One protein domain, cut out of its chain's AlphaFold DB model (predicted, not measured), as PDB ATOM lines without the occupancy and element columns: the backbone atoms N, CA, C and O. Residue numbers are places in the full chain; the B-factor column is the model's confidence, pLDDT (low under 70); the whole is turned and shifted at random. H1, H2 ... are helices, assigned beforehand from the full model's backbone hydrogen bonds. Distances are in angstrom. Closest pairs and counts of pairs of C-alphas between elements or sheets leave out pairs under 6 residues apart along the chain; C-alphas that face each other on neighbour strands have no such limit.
ATOM      1  N   SER A 132     -17.518  55.513 283.738       89.44
ATOM      2  CA  SER A 132     -18.472  54.734 282.933       89.44
ATOM      3  C   SER A 132     -18.705  55.341 281.545       89.44
ATOM      4  O   SER A 132     -18.658  54.627 280.555       89.44
ATOM      5  N   GLU A 133     -18.841  56.663 281.471       93.38
ATOM      6  CA  GLU A 133     -19.176  57.425 280.257       93.38
ATOM      7  C   GLU A 133     -17.949  57.822 279.412       93.38
ATOM      8  O   GLU A 133     -18.076  58.465 278.368       93.38
ATOM      9  N   MET A 134     -16.732  57.519 279.877       93.50
ATOM     10  CA  MET A 134     -15.514  57.889 279.157       93.50
ATOM     11  C   MET A 134     -15.260  56.966 277.970       93.50
ATOM     12  O   MET A 134     -15.148  55.748 278.116       93.50
ATOM     13  N   THR A 135     -14.986  57.579 276.822       95.25
ATOM     14  CA  THR A 135     -14.373  56.884 275.685       95.25
ATOM     15  C   THR A 135     -12.966  56.372 276.045       95.25
ATOM     16  O   THR A 135     -12.290  56.954 276.908       95.25
ATOM     17  N   PRO A 136     -12.438  55.347 275.350       95.44
ATOM     18  CA  PRO A 136     -11.071  54.866 275.574       95.44
ATOM     19  C   PRO A 136     -10.008  55.969 275.486       95.44
ATOM     20  O   PRO A 136      -9.080  56.029 276.299       95.44
ATOM     21  N   GLN A 137     -10.171  56.911 274.555       95.12
ATOM     22  CA  GLN A 137      -9.258  58.044 274.417       95.12
ATOM     23  C   GLN A 137      -9.341  59.010 275.615       95.12
ATOM     24  O   GLN A 137      -8.311  59.517 276.072       95.12
ATOM     25  N   GLU A 138     -10.538  59.273 276.141       96.38
ATOM     26  CA  GLU A 138     -10.729  60.100 277.339       96.38
ATOM     27  C   GLU A 138     -10.112  59.447 278.580       96.38
ATOM     28  O   GLU A 138      -9.405  60.135 279.324       96.38
ATOM     29  N   MET A 139     -10.273  58.126 278.742       96.56
ATOM     30  CA  MET A 139      -9.616  57.355 279.807       96.56
ATOM     31  C   MET A 139      -8.096  57.498 279.737       96.56
ATOM     32  O   MET A 139      -7.460  57.845 280.736       96.56
ATOM     33  N   ARG A 140      -7.509  57.331 278.543       96.81
ATOM     34  CA  ARG A 140      -6.068  57.522 278.332       96.81
ATOM     35  C   ARG A 140      -5.621  58.930 278.721       96.81
ATOM     36  O   ARG A 140      -4.600  59.080 279.396       96.81
ATOM     37  N   ARG A 141      -6.359  59.965 278.303       97.25
ATOM     38  CA  ARG A 141      -6.014  61.373 278.575       97.25
ATOM     39  C   ARG A 141      -6.080  61.693 280.064       97.25
ATOM     40  O   ARG A 141      -5.123  62.259 280.591       97.25
ATOM     41  N   LYS A 142      -7.183  61.335 280.726       97.31
ATOM     42  CA  LYS A 142      -7.388  61.598 282.155       97.31
ATOM     43  C   LYS A 142      -6.428  60.782 283.012       97.31
ATOM     44  O   LYS A 142      -5.781  61.349 283.885       97.31
ATOM     45  N   GLY A 143      -6.263  59.498 282.703       97.50
ATOM     46  CA  GLY A 143      -5.321  58.631 283.402       97.50
ATOM     47  C   GLY A 143      -3.875  59.106 283.278       97.50
ATOM     48  O   GLY A 143      -3.202  59.290 284.289       97.50
ATOM     49  N   SER A 144      -3.421  59.430 282.061       97.38
ATOM     50  CA  SER A 144      -2.061  59.957 281.850       97.38
ATOM     51  C   SER A 144      -1.833  61.279 282.582       97.38
ATOM     52  O   SER A 144      -0.753  61.503 283.121       97.38
ATOM     53  N   TRP A 145      -2.824  62.176 282.591       97.25
ATOM     54  CA  TRP A 145      -2.726  63.432 283.331       97.25
ATOM     55  C   TRP A 145      -2.623  63.183 284.842       97.25
ATOM     56  O   TRP A 145      -1.704  63.705 285.471       97.25
ATOM     57  N   ALA A 146      -3.502  62.354 285.407       97.50
ATOM     58  CA  ALA A 146      -3.536  62.077 286.841       97.50
ATOM     59  C   ALA A 146      -2.214  61.473 287.339       97.50
ATOM     60  O   ALA A 146      -1.636  61.972 288.305       97.50
ATOM     61  N   VAL A 147      -1.684  60.475 286.625       97.88
ATOM     62  CA  VAL A 147      -0.399  59.839 286.958       97.88
ATOM     63  C   VAL A 147       0.763  60.828 286.832       97.88
ATOM     64  O   VAL A 147       1.603  60.909 287.722       97.88
ATOM     65  N   ARG A 148       0.803  61.654 285.781       97.25
ATOM     66  CA  ARG A 148       1.894  62.629 285.600       97.25
ATOM     67  C   ARG A 148       1.904  63.727 286.659       97.25
ATOM     68  O   ARG A 148       2.972  64.133 287.106       97.25
ATOM     69  N   PHE A 149       0.735  64.245 287.024       96.25
ATOM     70  CA  PHE A 149       0.648  65.371 287.952       96.25
ATOM     71  C   PHE A 149       0.729  64.924 289.413       96.25
ATOM     72  O   PHE A 149       1.433  65.571 290.188       96.25
ATOM     73  N   TYR A 150       0.067  63.819 289.768       97.06
ATOM     74  CA  TYR A 150      -0.082  63.373 291.157       97.06
ATOM     75  C   TYR A 150       0.645  62.061 291.494       97.06
ATOM     76  O   TYR A 150       0.788  61.727 292.668       97.06
ATOM     77  N   GLY A 151       1.141  61.327 290.496       95.62
ATOM     78  CA  GLY A 151       1.935  60.104 290.685       95.62
ATOM     79  C   GLY A 151       3.432  60.350 290.906       95.62
ATOM     80  O   GLY A 151       4.155  59.433 291.268       95.62
ATOM     81  N   ARG A 152       3.921  61.588 290.749       94.88
ATOM     82  CA  ARG A 152       5.335  61.951 290.978       94.88
ATOM     83  C   ARG A 152       5.809  61.621 292.402       94.88
ATOM     84  O   ARG A 152       5.043  61.772 293.351       94.88
ATOM     85  N   ALA A 153       7.077  61.232 292.563       93.50
ATOM     86  CA  ALA A 153       7.648  60.846 293.860       93.50
ATOM     87  C   ALA A 153       7.512  61.964 294.910       93.50
ATOM     88  O   ALA A 153       6.776  61.828 295.883       93.50
ATOM     89  N   LYS A 154       8.118  63.125 294.657       94.69
ATOM     90  CA  LYS A 154       7.954  64.331 295.479       94.69
ATOM     91  C   LYS A 154       6.835  65.172 294.900       94.69
ATOM     92  O   LYS A 154       7.014  65.588 293.767       94.69
ATOM     93  N   LEU A 155       5.744  65.461 295.611       93.44
ATOM     94  CA  LEU A 155       4.644  66.325 295.140       93.44
ATOM     95  C   LEU A 155       4.923  67.815 295.404       93.44
ATOM     96  O   LEU A 155       5.693  68.141 296.306       93.44
ATOM     97  N   PRO A 156       4.350  68.743 294.613       93.50
ATOM     98  CA  PRO A 156       4.406  70.156 294.956       93.50
ATOM     99  C   PRO A 156       3.422  70.426 296.111       93.50
ATOM    100  O   PRO A 156       2.503  69.629 296.322       93.50
ATOM    101  N   PRO A 157       3.564  71.546 296.836       94.50
ATOM    102  CA  PRO A 157       2.641  71.880 297.913       94.50
ATOM    103  C   PRO A 157       1.200  71.938 297.391       94.50
ATOM    104  O   PRO A 157       0.911  72.561 296.363       94.50
ATOM    105  N   LEU A 158       0.304  71.238 298.084       95.56
ATOM    106  CA  LEU A 158      -1.116  71.147 297.736       95.56
ATOM    107  C   LEU A 158      -1.938  72.257 298.379       95.56
ATOM    108  O   LEU A 158      -2.911  72.720 297.789       95.56
ATOM    109  N   VAL A 159      -1.493  72.726 299.538       96.12
ATOM    110  CA  VAL A 159      -2.015  73.896 300.237       96.12
ATOM    111  C   VAL A 159      -0.916  74.943 300.367       96.12
ATOM    112  O   VAL A 159       0.273  74.610 300.373       96.12
ATOM    113  N   ASP A 160      -1.306  76.208 300.379       94.00
ATOM    114  CA  ASP A 160      -0.410  77.313 300.695       94.00
ATOM    115  C   ASP A 160      -0.300  77.526 302.215       94.00
ATOM    116  O   ASP A 160      -0.920  76.822 303.011       94.00
ATOM    117  N   ALA A 161       0.484  78.526 302.621       93.69
ATOM    118  CA  ALA A 161       0.655  78.891 304.027       93.69
ATOM    119  C   ALA A 161      -0.650  79.347 304.712       93.69
ATOM    120  O   ALA A 161      -0.719  79.376 305.933       93.69
ATOM    121  N   LYS A 162      -1.686  79.705 303.940       92.19
ATOM    122  CA  LYS A 162      -3.006  80.119 304.436       92.19
ATOM    123  C   LYS A 162      -4.009  78.957 304.444       92.19
ATOM    124  O   LYS A 162      -5.201  79.185 304.632       92.19
ATOM    125  N   GLY A 163      -3.556  77.733 304.163       91.94
ATOM    126  CA  GLY A 163      -4.405  76.545 304.051       91.94
ATOM    127  C   GLY A 163      -5.260  76.493 302.779       91.94
ATOM    128  O   GLY A 163      -6.077  75.582 302.627       91.94
ATOM    129  N   GLN A 164      -5.090  77.432 301.844       93.38
ATOM    130  CA  GLN A 164      -5.853  77.460 300.600       93.38
ATOM    131  C   GLN A 164      -5.240  76.510 299.569       93.38
ATOM    132  O   GLN A 164      -4.013  76.394 299.482       93.38
ATOM    133  N   PRO A 165      -6.054  75.831 298.739       96.12
ATOM    134  CA  PRO A 165      -5.524  74.951 297.711       96.12
ATOM    135  C   PRO A 165      -4.637  75.702 296.719       96.12
ATOM    136  O   PRO A 165      -5.034  76.713 296.130       96.12
ATOM    137  N   THR A 166      -3.442  75.174 296.468       95.81
ATOM    138  CA  THR A 166      -2.546  75.761 295.473       95.81
ATOM    139  C   THR A 166      -3.116  75.591 294.071       95.81
ATOM    140  O   THR A 166      -3.971  74.749 293.787       95.81
ATOM    141  N   ARG A 167      -2.570  76.349 293.114       93.38
ATOM    142  CA  ARG A 167      -2.965  76.212 291.707       93.38
ATOM    143  C   ARG A 167      -2.734  74.801 291.150       93.38
ATOM    144  O   ARG A 167      -3.428  74.407 290.214       93.38
ATOM    145  N   HIS A 168      -1.769  74.061 291.701       94.81
ATOM    146  CA  HIS A 168      -1.569  72.662 291.349       94.81
ATOM    147  C   HIS A 168      -2.744  71.810 291.833       94.81
ATOM    148  O   HIS A 168      -3.339  71.126 291.008       94.81
ATOM    149  N   ALA A 169      -3.150  71.925 293.099       96.06
ATOM    150  CA  ALA A 169      -4.318  71.214 293.619       96.06
ATOM    151  C   ALA A 169      -5.606  71.582 292.859       96.06
ATOM    152  O   ALA A 169      -6.354  70.704 292.433       96.06
ATOM    153  N   LEU A 170      -5.828  72.871 292.578       96.25
ATOM    154  CA  LEU A 170      -6.979  73.339 291.791       96.25
ATOM    155  C   LEU A 170      -7.010  72.754 290.370       96.25
ATOM    156  O   LEU A 170      -8.070  72.643 289.760       96.25
ATOM    157  N   SER A 171      -5.867  72.326 289.823       94.94
ATOM    158  CA  SER A 171      -5.856  71.656 288.521       94.94
ATOM    159  C   SER A 171      -6.662  70.352 288.514       94.94
ATOM    160  O   SER A 171      -7.152  69.983 287.450       94.94
ATOM    161  N   ALA A 172      -6.856  69.698 289.670       96.31
ATOM    162  CA  ALA A 172      -7.720  68.523 289.779       96.31
ATOM    163  C   ALA A 172      -9.173  68.826 289.404       96.31
ATOM    164  O   ALA A 172      -9.771  68.098 288.609       96.31
ATOM    165  N   HIS A 173      -9.692  69.959 289.876       95.25
ATOM    166  CA  HIS A 173     -11.059  70.391 289.600       95.25
ATOM    167  C   HIS A 173     -11.305  70.592 288.099       95.25
ATOM    168  O   HIS A 173     -12.339  70.195 287.566       95.25
ATOM    169  N   ALA A 174     -10.312  71.112 287.369       94.25
ATOM    170  CA  ALA A 174     -10.391  71.275 285.914       94.25
ATOM    171  C   ALA A 174     -10.518  69.945 285.137       94.25
ATOM    172  O   ALA A 174     -10.845  69.958 283.950       94.25
ATOM    173  N   TRP A 175     -10.247  68.811 285.790       95.12
ATOM    174  CA  TRP A 175     -10.393  67.451 285.263       95.12
ATOM    175  C   TRP A 175     -11.512  66.664 285.965       95.12
ATOM    176  O   TRP A 175     -11.568  65.437 285.866       95.12
ATOM    177  N   GLY A 176     -12.411  67.354 286.674       94.12
ATOM    178  CA  GLY A 176     -13.536  66.736 287.380       94.12
ATOM    179  C   GLY A 176     -13.107  65.802 288.511       94.12
ATOM    180  O   GLY A 176     -13.815  64.847 288.815       94.12
ATOM    181  N   GLU A 177     -11.922  66.017 289.082       94.94
ATOM    182  CA  GLU A 177     -11.486  65.360 290.312       94.94
ATOM    183  C   GLU A 177     -11.600  66.342 291.488       94.94
ATOM    184  O   GLU A 177     -11.460  67.555 291.291       94.94
ATOM    185  N   PRO A 178     -11.835  65.852 292.715       95.56
ATOM    186  CA  PRO A 178     -11.842  66.704 293.897       95.56
ATOM    187  C   PRO A 178     -10.465  67.343 294.110       95.56
ATOM    188  O   PRO A 178      -9.432  66.748 293.800       95.56
ATOM    189  N   VAL A 179     -10.442  68.560 294.656       96.56
ATOM    190  CA  VAL A 179      -9.202  69.303 294.920       96.56
ATOM    191  C   VAL A 179      -8.445  68.645 296.083       96.56
ATOM    192  O   VAL A 179      -8.936  68.686 297.214       96.56
ATOM    193  N   PRO A 180      -7.259  68.046 295.860       96.50
ATOM    194  CA  PRO A 180      -6.538  67.359 296.920       96.50
ATOM    195  C   PRO A 180      -5.876  68.378 297.851       96.50
ATOM    196  O   PRO A 180      -5.064  69.187 297.408       96.50
ATOM    197  N   ARG A 181      -6.194  68.323 299.147       95.50
ATOM    198  CA  ARG A 181      -5.506  69.114 300.187       95.50
ATOM    199  C   ARG A 181      -4.354  68.349 300.844       95.50
ATOM    200  O   ARG A 181      -3.402  68.959 301.308       95.50
ATOM    201  N   THR A 182      -4.417  67.018 300.833       96.06
ATOM    202  CA  THR A 182      -3.417  66.128 301.437       96.06
ATOM    203  C   THR A 182      -2.720  65.271 300.387       96.06
ATOM    204  O   THR A 182      -3.266  64.998 299.312       96.06
ATOM    205  N   VAL A 183      -1.515  64.802 300.718       95.62
ATOM    206  CA  VAL A 183      -0.750  63.885 299.861       95.62
ATOM    207  C   VAL A 183      -1.557  62.620 299.577       95.62
ATOM    208  O   VAL A 183      -1.667  62.226 298.420       95.62
ATOM    209  N   ALA A 184      -2.206  62.039 300.589       96.56
ATOM    210  CA  ALA A 184      -3.060  60.864 300.418       96.56
ATOM    211  C   ALA A 184      -4.186  61.104 299.395       96.56
ATOM    212  O   ALA A 184      -4.404  60.278 298.508       96.56
ATOM    213  N   ALA A 185      -4.860  62.261 299.446       96.88
ATOM    214  CA  ALA A 185      -5.887  62.611 298.465       96.88
ATOM    215  C   ALA A 185      -5.316  62.724 297.040       96.88
ATOM    216  O   ALA A 185      -5.912  62.208 296.096       96.88
ATOM    217  N   ALA A 186      -4.133  63.326 296.880       97.00
ATOM    218  CA  ALA A 186      -3.445  63.369 295.590       97.00
ATOM    219  C   ALA A 186      -3.076  61.961 295.083       97.00
ATOM    220  O   ALA A 186      -3.292  61.651 293.910       97.00
ATOM    221  N   ARG A 187      -2.599  61.069 295.961       97.31
ATOM    222  CA  ARG A 187      -2.289  59.675 295.599       97.31
ATOM    223  C   ARG A 187      -3.526  58.896 295.157       97.31
ATOM    224  O   ARG A 187      -3.443  58.150 294.186       97.31
ATOM    225  N   ARG A 188      -4.694  59.131 295.767       97.69
ATOM    226  CA  ARG A 188      -5.964  58.537 295.299       97.69
ATOM    227  C   ARG A 188      -6.299  58.946 293.863       97.69
ATOM    228  O   ARG A 188      -6.771  58.111 293.090       97.69
ATOM    229  N   ILE A 189      -6.019  60.197 293.481       97.31
ATOM    230  CA  ILE A 189      -6.188  60.667 292.095       97.31
ATOM    231  C   ILE A 189      -5.232  59.915 291.160       97.31
ATOM    232  O   ILE A 189      -5.662  59.446 290.106       97.31
ATOM    233  N   ALA A 190      -3.965  59.748 291.550       97.44
ATOM    234  CA  ALA A 190      -2.990  58.984 290.767       97.44
ATOM    235  C   ALA A 190      -3.423  57.518 290.577       97.44
ATOM    236  O   ALA A 190      -3.502  57.059 289.439       97.44
ATOM    237  N   ALA A 191      -3.839  56.840 291.650       97.94
ATOM    238  CA  ALA A 191      -4.332  55.461 291.609       97.94
ATOM    239  C   ALA A 191      -5.605  55.314 290.751       97.94
ATOM    240  O   ALA A 191      -5.794  54.336 290.024       97.94
ATOM    241  N   LYS A 192      -6.512  56.300 290.783       97.12
ATOM    242  CA  LYS A 192      -7.649  56.355 289.846       97.12
ATOM    243  C   LYS A 192      -7.168  56.497 288.398       97.12
ATOM    244  O   LYS A 192      -7.729  55.869 287.502       97.12
ATOM    245  N   GLY A 193      -6.120  57.285 288.174       97.31
ATOM    246  CA  GLY A 193      -5.484  57.435 286.873       97.31
ATOM    247  C   GLY A 193      -4.891  56.135 286.332       97.31
ATOM    248  O   GLY A 193      -5.133  55.797 285.174       97.31
ATOM    249  N   GLU A 194      -4.185  55.378 287.168       98.00
ATOM    250  CA  GLU A 194      -3.631  54.061 286.819       98.00
ATOM    251  C   GLU A 194      -4.733  53.069 286.446       98.00
ATOM    252  O   GLU A 194      -4.651  52.427 285.398       98.00
ATOM    253  N   ARG A 195      -5.826  53.025 287.220       97.88
ATOM    254  CA  ARG A 195      -7.004  52.200 286.901       97.88
ATOM    255  C   ARG A 195      -7.620  52.550 285.544       97.88
ATOM    256  O   ARG A 195      -7.969  51.651 284.777       97.88
ATOM    257  N   LEU A 196      -7.722  53.841 285.209       97.06
ATOM    258  CA  LEU A 196      -8.201  54.285 283.890       97.06
ATOM    259  C   LEU A 196      -7.262  53.845 282.760       97.06
ATOM    260  O   LEU A 196      -7.733  53.417 281.707       97.06
ATOM    261  N   LEU A 197      -5.945  53.920 282.970       97.56
ATOM    262  CA  LEU A 197      -4.959  53.461 281.989       97.56
ATOM    263  C   LEU A 197      -4.991  51.941 281.810       97.56
ATOM    264  O   LEU A 197      -4.928  51.473 280.674       97.56
ATOM    265  N   ALA A 198      -5.137  51.179 282.893       97.31
ATOM    266  CA  ALA A 198      -5.291  49.731 282.839       97.31
ATOM    267  C   ALA A 198      -6.559  49.337 282.067       97.31
ATOM    268  O   ALA A 198      -6.511  48.480 281.185       97.31
ATOM    269  N   ARG A 199      -7.692  50.007 282.323       96.06
ATOM    270  CA  ARG A 199      -8.925  49.799 281.548       96.06
ATOM    271  C   ARG A 199      -8.741  50.159 280.073       96.06
ATOM    272  O   ARG A 199      -9.121  49.359 279.230       96.06
ATOM    273  N   TYR A 200      -8.099  51.286 279.760       96.31
ATOM    274  CA  TYR A 200      -7.770  51.655 278.379       96.31
ATOM    275  C   TYR A 200      -6.928  50.583 277.670       96.31
ATOM    276  O   TYR A 200      -7.263  50.201 276.552       96.31
ATOM    277  N   ARG A 201      -5.867  50.078 278.318       96.75
ATOM    278  CA  ARG A 201      -5.013  49.011 277.767       96.75
ATOM    279  C   ARG A 201      -5.813  47.740 277.489       96.75
ATOM    280  O   ARG A 201      -5.681  47.195 276.403       96.75
ATOM    281  N   ARG A 202      -6.686  47.328 278.416       95.81
ATOM    282  CA  ARG A 202      -7.581  46.175 278.220       95.81
ATOM    283  C   ARG A 202      -8.546  46.381 277.054       95.81
ATOM    284  O   ARG A 202      -8.676  45.490 276.230       95.81
ATOM    285  N   THR A 203      -9.188  47.546 276.945       93.31
ATOM    286  CA  THR A 203     -10.087  47.838 275.816       93.31
ATOM    287  C   THR A 203      -9.343  47.831 274.481       93.31
ATOM    288  O   THR A 203      -9.862  47.299 273.513       93.31
ATOM    289  N   LYS A 204      -8.118  48.365 274.438       93.50
ATOM    290  CA  LYS A 204      -7.275  48.390 273.231       93.50
ATOM    291  C   LYS A 204      -6.673  47.024 272.864       93.50
ATOM    292  O   LYS A 204      -6.123  46.889 271.786       93.50
ATOM    293  N   ALA A 205      -6.673  46.061 273.784       92.81
ATOM    294  CA  ALA A 205      -6.243  44.692 273.507       92.81
ATOM    295  C   ALA A 205      -7.399  43.813 273.001       92.81
ATOM    296  O   ALA A 205      -7.153  42.743 272.467       92.81
ATOM    297  N   ARG A 206      -8.652  44.246 273.211       87.75
ATOM    298  CA  ARG A 206      -9.869  43.515 272.826       87.75
ATOM    299  C   ARG A 206     -10.426  43.903 271.455       87.75
ATOM    300  O   ARG A 206     -11.308  43.206 270.976       87.75
ATOM    301  N   GLY A 207      -9.989  45.022 270.888       73.50
ATOM    302  CA  GLY A 207     -10.401  45.504 269.569       73.50
ATOM    303  C   GLY A 207      -9.187  45.926 268.779       73.50
ATOM    304  O   GLY A 207      -9.261  45.832 267.542       73.50
TER     305      GLY A 207
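This is residues 132 to 207 of the 207 residues of an uncharacterized protein of Bradyrhizobium sp. DOA1 (UniProt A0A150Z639). One long helix, H3, and a shorter one, H1, are packed side by side and run opposite ways, making a two-helix body with H3 as its longer member. Near the end of the body where H1 ends and H3 begins, the chain leaves in a wide loop, residues 151 to 166, whose turn around Lys 162 makes one end of the long axis, and then folds back through the short helix H2; the other end of the long axis is the end of H3 and Gly 207. The printed part has 76 residues with three named helices, in the order H1, H2, H3, and no named strand; the class is all helix, with 46 residues in the helices. The whole is only just compact, close to loose, with a radius of gyration of the C-alphas of 13.5 A, and its outline is a rod spanning 50 by 23 by 14 A.

The longest helix is H3, residues 183 to 206, which measures 35.1 A from C-alpha 183 at (-0.750, 63.885, 299.861) to C-alpha 206 at (-9.869, 43.515, 272.826). H1, residues 136 to 150, measures 20.9 A and begins with C-alpha 136 at (-11.071, 54.866, 275.574). H2, residues 167 to 173, measures 10.2 A from first to last C-alpha.

H3 and H1 touch, with 39 pairs of C-alphas within 8 A. Their closest C-alphas are those of Gly 193 and Gly 143, 3.7 A apart. They run opposite ways at a shallow tilt of 29 degrees, and their centres are 7.4 A apart. H2 touches no helix, but H1 and H2 are near each other, with 10 pairs of C-alphas within 10 A and the closest at 8.2 A. H2 and H3 are only just apart, their closest C-alphas being 8.1 A from each other. In H1 and H3 every O i to N i+4 pair is within hydrogen-bond range; in H2 this holds for 1 of 3 pairs, while 3 of its 4 O i to N i+3 pairs are within range.

The two C-alphas farthest apart are those of Lys 162 and Gly 207, 49.7 A. The C-alphas of Ser 132 and Gly 207, the first and last printed residues, are 18.1 A apart, and Gly 207 is also the chain's last residue. The printed part has no cut. The link from H1 to H2, 16 residues, is long, and its C-alphas lie 8 to 24 A from the mean of the C-alphas. The link from H2 to H3, 9 residues, is short but not tight. The mean pLDDT of the printed part is 95.3, and no printed residue is under 70.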